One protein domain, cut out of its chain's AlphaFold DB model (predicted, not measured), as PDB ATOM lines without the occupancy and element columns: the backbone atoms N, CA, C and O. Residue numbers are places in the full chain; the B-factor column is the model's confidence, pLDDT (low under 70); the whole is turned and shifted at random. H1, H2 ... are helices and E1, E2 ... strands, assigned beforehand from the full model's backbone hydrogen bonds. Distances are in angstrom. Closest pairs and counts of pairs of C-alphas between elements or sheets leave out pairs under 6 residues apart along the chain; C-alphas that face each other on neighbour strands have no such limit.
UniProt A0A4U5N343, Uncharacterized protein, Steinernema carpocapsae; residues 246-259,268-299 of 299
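Overview. This is residues 246 to 259 and 268 to 299 of the 299 residues of an uncharacterized protein of Steinernema carpocapsae (UniProt A0A4U5N343). A short two-stranded ribbon, E1 beside E2, stands between two helices, with H1 reaching toward one end of a rod and the short H2 turned across the other end. From E1 the unnamed residues 249 to 259 run back toward the H1 end, and there is no closed core. The printed part has 46 residues, with two named helices and two named strands in the order E1, H1, E2, H2; the sheet, in the order E1 - E2, is antiparallel, and the class is mixed, helices and strands. The whole is only just loose, close to extended, with a radius of gyration of the C-alphas of 13.7 A and spans of 40 by 19 by 17 A.

Along the chain. Begin with the sheet and find C-alpha 246 at (45.169, 8.284, -11.701), where E1, residues 246 to 248, begins; it is 6.4 A long. Its partner E2 is residues 285 to 288, 9.8 A from first to last C-alpha. The longest helix, H1, is residues 270 to 281; find C-alpha 270 at (36.408, 29.225, -23.566), and from there it runs 16.8 A to C-alpha 281. H2, residues 291 to 297, is 11.3 A long and ends with C-alpha 297 at (58.953, 12.144, -5.528).

Arrangement. Look first at E1 and E2, antiparallel neighbours with 148 degrees between their directions. The C-alphas of Gly 248 and Asp 285 face each other at 4.7 A. N 246 and O 287 are within hydrogen-bond range at 2.8 A, and so are N 285 and O 248 at 2.9 A. From the sheet toward H1, the closest C-alphas of E1 and H1 are those of Leu 247 and Leu 281, 7.7 A apart. Toward H2, the closest C-alphas of E2 and H2 are those of Phe 288 and Glu 294, 6.6 A apart. H1 and H2 are apart, and so are E1 and H2. In H1 every O i to N i+4 pair is within hydrogen-bond range; in H2 0 of 3 are, while 4 of 4 O i to N i+3 pairs are.

Size, cuts and confidence. The two C-alphas farthest apart are those of Gly 269 and Glu 292, at 40.9 A. Residues 260 to 267 are not printed; C-alphas 259 and 268 are 14.3 A apart across this cut, which lies in the link from E1 to H1. The links from H1 to E2 and from E2 to H2 are tight. The mean pLDDT of the printed part is 85.9, and one residue is under 70, Gly 299, the chain's last.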
ATOM      1  N   ARG A 246      46.577   7.908 -11.715       89.81
ATOM      2  CA  ARG A 246      45.169   8.284 -11.701       89.81
ATOM      3  C   ARG A 246      45.016   9.586 -10.927       89.81
ATOM      4  O   ARG A 246      45.758   9.865  -9.991       89.81
ATOM      5  N   LEU A 247      44.058  10.400 -11.354       90.88
ATOM      6  CA  LEU A 247      43.714  11.640 -10.668       90.88
ATOM      7  C   LEU A 247      42.447  11.408  -9.849       90.88
ATOM      8  O   LEU A 247      41.384  11.161 -10.418       90.88
ATOM      9  N   GLY A 248      42.581  11.470  -8.529       89.75
ATOM     10  CA  GLY A 248      41.487  11.418  -7.567       89.75
ATOM     11  C   GLY A 248      41.020  12.814  -7.156       89.75
ATOM     12  O   GLY A 248      41.726  13.802  -7.357       89.75
ATOM     13  N   ASN A 249      39.814  12.898  -6.587       90.00
ATOM     14  CA  ASN A 249      39.283  14.107  -5.936       90.00
ATOM     15  C   ASN A 249      39.434  15.403  -6.756       90.00
ATOM     16  O   ASN A 249      39.747  16.463  -6.218       90.00
ATOM     17  N   ILE A 250      39.209  15.331  -8.073       89.69
ATOM     18  CA  ILE A 250      39.343  16.488  -8.966       89.69
ATOM     19  C   ILE A 250      38.297  17.543  -8.564       89.69
ATOM     20  O   ILE A 250      37.100  17.288  -8.705       89.69
ATOM     21  N   PRO A 251      38.704  18.739  -8.101       86.12
ATOM     22  CA  PRO A 251      37.756  19.733  -7.628       86.12
ATOM     23  C   PRO A 251      36.961  20.348  -8.783       86.12
ATOM     24  O   PRO A 251      37.497  20.666  -9.850       86.12
ATOM     25  N   ASP A 252      35.676  20.604  -8.541       85.62
ATOM     26  CA  ASP A 252      34.812  21.232  -9.533       85.62
ATOM     27  C   ASP A 252      35.261  22.652  -9.902       85.62
ATOM     28  O   ASP A 252      35.845  23.413  -9.120       85.62
ATOM     29  N   ALA A 253      34.908  23.068 -11.119       77.94
ATOM     30  CA  ALA A 253      35.311  24.355 -11.686       77.94
ATOM     31  C   ALA A 253      34.814  25.586 -10.901       77.94
ATOM     32  O   ALA A 253      35.274  26.700 -11.172       77.94
ATOM     33  N   ASP A 254      33.844  25.423 -10.000       79.00
ATOM     34  CA  ASP A 254      33.371  26.484  -9.110       79.00
ATOM     35  C   ASP A 254      34.154  26.527  -7.794       79.00
ATOM     36  O   ASP A 254      34.544  27.621  -7.385       79.00
ATOM     37  N   THR A 255      34.531  25.375  -7.233       83.50
ATOM     38  CA  THR A 255      35.491  25.269  -6.120       83.50
ATOM     39  C   THR A 255      36.818  25.933  -6.488       83.50
ATOM     40  O   THR A 255      37.351  26.762  -5.752       83.50
ATOM     41  N   VAL A 256      37.306  25.669  -7.702       83.44
ATOM     42  CA  VAL A 256      38.585  26.195  -8.208       83.44
ATOM     43  C   VAL A 256      38.525  27.694  -8.544       83.44
ATOM     44  O   VAL A 256      39.544  28.399  -8.486       83.44
ATOM     45  N   ALA A 257      37.341  28.190  -8.926       80.56
ATOM     46  CA  ALA A 257      37.116  29.590  -9.289       80.56
ATOM     47  C   ALA A 257      37.000  30.519  -8.072       80.56
ATOM     48  O   ALA A 257      37.244  31.717  -8.221       80.56
ATOM     49  N   GLY A 258      36.662  29.980  -6.899       78.81
ATOM     50  CA  GLY A 258      36.433  30.753  -5.685       78.81
ATOM     51  C   GLY A 258      35.120  31.558  -5.703       78.81
ATOM     52  O   GLY A 258      34.342  31.487  -6.663       78.81
ATOM     53  N   PRO A 259      34.849  32.332  -4.636       72.81
ATOM     54  CA  PRO A 259      33.604  33.083  -4.486       72.81
ATOM     55  C   PRO A 259      33.416  34.115  -5.606       72.81
ATOM     56  O   PRO A 259      34.327  34.877  -5.932       72.81
ATOM     57  N   LYS A 268      31.055  31.537 -18.617       73.50
ATOM     58  CA  LYS A 268      32.525  31.609 -18.695       73.50
ATOM     59  C   LYS A 268      32.987  31.447 -20.156       73.50
ATOM     60  O   LYS A 268      32.553  30.534 -20.855       73.50
ATOM     61  N   GLY A 269      33.883  32.319 -20.625       84.75
ATOM     62  CA  GLY A 269      34.501  32.196 -21.954       84.75
ATOM     63  C   GLY A 269      35.411  30.963 -22.071       84.75
ATOM     64  O   GLY A 269      35.954  30.495 -21.068       84.75
ATOM     65  N   LYS A 270      35.625  30.456 -23.298       83.88
ATOM     66  CA  LYS A 270      36.408  29.225 -23.566       83.88
ATOM     67  C   LYS A 270      37.798  29.229 -22.906       83.88
ATOM     68  O   LYS A 270      38.191  28.224 -22.322       83.88
ATOM     69  N   GLY A 271      38.507  30.363 -22.937       87.00
ATOM     70  CA  GLY A 271      39.827  30.507 -22.306       87.00
ATOM     71  C   GLY A 271      39.795  30.342 -20.782       87.00
ATOM     72  O   GLY A 271      40.563  29.554 -20.237       87.00
ATOM     73  N   LYS A 272      38.845  30.999 -20.101       84.38
ATOM     74  CA  LYS A 272      38.657  30.864 -18.645       84.38
ATOM     75  C   LYS A 272      38.248  29.445 -18.250       84.38
ATOM     76  O   LYS A 272      38.728  28.938 -17.245       84.38
ATOM     77  N   LYS A 273      37.403  28.779 -19.051       84.88
ATOM     78  CA  LYS A 273      37.030  27.374 -18.812       84.88
ATOM     79  C   LYS A 273      38.259  26.460 -18.873       84.88
ATOM     80  O   LYS A 273      38.460  25.673 -17.960       84.88
ATOM     81  N   LYS A 274      39.115  26.616 -19.892       86.62
ATOM     82  CA  LYS A 274      40.364  25.843 -20.019       86.62
ATOM     83  C   LYS A 274      41.324  26.088 -18.847       86.62
ATOM     84  O   LYS A 274      41.917  25.141 -18.349       86.62
ATOM     85  N   GLN A 275      41.445  27.335 -18.390       85.56
ATOM     86  CA  GLN A 275      42.294  27.684 -17.246       85.56
ATOM     87  C   GLN A 275      41.795  27.062 -15.935       85.56
ATOM     88  O   GLN A 275      42.597  26.543 -15.170       85.56
ATOM     89  N   LEU A 276      40.482  27.084 -15.686       86.44
ATOM     90  CA  LEU A 276      39.898  26.465 -14.493       86.44
ATOM     91  C   LEU A 276      40.067  24.947 -14.494       86.44
ATOM     92  O   LEU A 276      40.402  24.393 -13.460       86.44
ATOM     93  N   VAL A 277      39.901  24.292 -15.648       86.31
ATOM     94  CA  VAL A 277      40.169  22.849 -15.778       86.31
ATOM     95  C   VAL A 277      41.641  22.547 -15.497       86.31
ATOM     96  O   VAL A 277      41.933  21.651 -14.720       86.31
ATOM     97  N   ALA A 278      42.574  23.316 -16.068       85.75
ATOM     98  CA  ALA A 278      43.997  23.126 -15.791       85.75
ATOM     99  C   ALA A 278      44.323  23.303 -14.297       85.75
ATOM    100  O   ALA A 278      45.067  22.507 -13.740       85.75
ATOM    101  N   LYS A 279      43.720  24.303 -13.642       85.69
ATOM    102  CA  LYS A 279      43.904  24.547 -12.207       85.69
ATOM    103  C   LYS A 279      43.266  23.454 -11.336       85.69
ATOM    104  O   LYS A 279      43.841  23.098 -10.315       85.69
ATOM    105  N   ALA A 280      42.124  22.901 -11.747       87.50
ATOM    106  CA  ALA A 280      41.511  21.757 -11.077       87.50
ATOM    107  C   ALA A 280      42.424  20.526 -11.129       87.50
ATOM    108  O   ALA A 280      42.669  19.903 -10.106       87.50
ATOM    109  N   LEU A 281      43.009  20.237 -12.296       86.88
ATOM    110  CA  LEU A 281      43.932  19.111 -12.462       86.88
ATOM    111  C   LEU A 281      45.199  19.249 -11.606       86.88
ATOM    112  O   LEU A 281      45.696  18.249 -11.111       86.88
ATOM    113  N   THR A 282      45.709  20.466 -11.391       85.69
ATOM    114  CA  THR A 282      46.866  20.692 -10.499       85.69
ATOM    115  C   THR A 282      46.543  20.567  -9.009       85.69
ATOM    116  O   THR A 282      47.457  20.591  -8.196       85.69
ATOM    117  N   GLN A 283      45.259  20.513  -8.651       86.75
ATOM    118  CA  GLN A 283      44.777  20.366  -7.273       86.75
ATOM    119  C   GLN A 283      44.196  18.973  -7.007       86.75
ATOM    120  O   GLN A 283      43.688  18.743  -5.916       86.75
ATOM    121  N   ALA A 284      44.211  18.090  -8.006       90.19
ATOM    122  CA  ALA A 284      43.740  16.724  -7.869       90.19
ATOM    123  C   ALA A 284      44.752  15.884  -7.085       90.19
ATOM    124  O   ALA A 284      45.961  16.117  -7.177       90.19
ATOM    125  N   ASP A 285      44.247  14.877  -6.382       90.94
ATOM    126  CA  ASP A 285      45.089  13.890  -5.724       90.94
ATOM    127  C   ASP A 285      45.735  12.999  -6.784       90.94
ATOM    128  O   ASP A 285      45.071  12.531  -7.715       90.94
ATOM    129  N   VAL A 286      47.039  12.775  -6.660       91.50
ATOM    130  CA  VAL A 286      47.785  11.883  -7.548       91.50
ATOM    131  C   VAL A 286      47.830  10.508  -6.902       91.50
ATOM    132  O   VAL A 286      48.364  10.351  -5.811       91.50
ATOM    133  N   ILE A 287      47.266   9.520  -7.585       91.88
ATOM    134  CA  ILE A 287      47.268   8.123  -7.162       91.88
ATOM    135  C   ILE A 287      48.169   7.368  -8.133       91.88
ATOM    136  O   ILE A 287      47.894   7.346  -9.333       91.88
ATOM    137  N   PHE A 288      49.243   6.765  -7.636       91.75
ATOM    138  CA  PHE A 288      50.110   5.913  -8.445       91.75
ATOM    139  C   PHE A 288      49.478   4.529  -8.594       91.75
ATOM    140  O   PHE A 288      48.985   3.968  -7.618       91.75
ATOM    141  N   ASP A 289      49.485   3.979  -9.810       91.19
ATOM    142  CA  ASP A 289      49.046   2.590 -10.016       91.19
ATOM    143  C   ASP A 289      50.041   1.606  -9.376       91.19
ATOM    144  O   ASP A 289      49.642   0.589  -8.814       91.19
ATOM    145  N   ASN A 290      51.323   1.983  -9.374       92.31
ATOM    146  CA  ASN A 290      52.411   1.326  -8.659       92.31
ATOM    147  C   ASN A 290      52.828   2.197  -7.461       92.31
ATOM    148  O   ASN A 290      53.553   3.177  -7.656       92.31
ATOM    149  N   PRO A 291      52.360   1.904  -6.231       91.12
ATOM    150  CA  PRO A 291      52.590   2.760  -5.063       91.12
ATOM    151  C   PRO A 291      54.070   3.020  -4.754       91.12
ATOM    152  O   PRO A 291      54.429   4.094  -4.282       91.12
ATOM    153  N   GLU A 292      54.955   2.069  -5.053       91.50
ATOM    154  CA  GLU A 292      56.399   2.198  -4.859       91.50
ATOM    155  C   GLU A 292      57.032   3.315  -5.705       91.50
ATOM    156  O   GLU A 292      58.087   3.841  -5.348       91.50
ATOM    157  N   GLU A 293      56.390   3.728  -6.801       92.44
ATOM    158  CA  GLU A 293      56.881   4.811  -7.656       92.44
ATOM    159  C   GLU A 293      56.688   6.193  -7.022       92.44
ATOM    160  O   GLU A 293      57.395   7.138  -7.384       92.44
ATOM    161  N   GLU A 294      55.805   6.318  -6.026       92.31
ATOM    162  CA  GLU A 294      55.645   7.549  -5.246       92.31
ATOM    163  C   GLU A 294      56.951   7.935  -4.531       92.31
ATOM    164  O   GLU A 294      57.266   9.120  -4.393       92.31
ATOM    165  N   LEU A 295      57.771   6.943  -4.157       90.88
ATOM    166  CA  LEU A 295      59.069   7.145  -3.506       90.88
ATOM    167  C   LEU A 295      60.028   7.999  -4.352       90.88
ATOM    168  O   LEU A 295      60.899   8.675  -3.804       90.88
ATOM    169  N   LEU A 296      59.855   8.026  -5.679       89.25
ATOM    170  CA  LEU A 296      60.666   8.844  -6.590       89.25
ATOM    171  C   LEU A 296      60.434  10.355  -6.416       89.25
ATOM    172  O   LEU A 296      61.229  11.154  -6.914       89.25
ATOM    173  N   PHE A 297      59.365  10.751  -5.721       86.56
ATOM    174  CA  PHE A 297      58.953  12.144  -5.528       86.56
ATOM    175  C   PHE A 297      59.142  12.641  -4.087       86.56
ATOM    176  O   PHE A 297      58.819  13.790  -3.794       86.56
ATOM    177  N   GLN A 298      59.674  11.801  -3.196       84.25
ATOM    178  CA  GLN A 298      59.854  12.110  -1.769       84.25
ATOM    179  C   GLN A 298      61.245  12.693  -1.430       84.25
ATOM    180  O   GLN A 298      61.587  12.812  -0.254       84.25
ATOM    181  N   GLY A 299      62.050  13.042  -2.444       54.47
ATOM    182  CA  GLY A 299      63.438  13.519  -2.313       54.47
ATOM    183  C   GLY A 299      63.655  15.004  -2.579       54.47
ATOM    184  O   GLY A 299      62.855  15.612  -3.325       54.47
TER     185      GLY A 299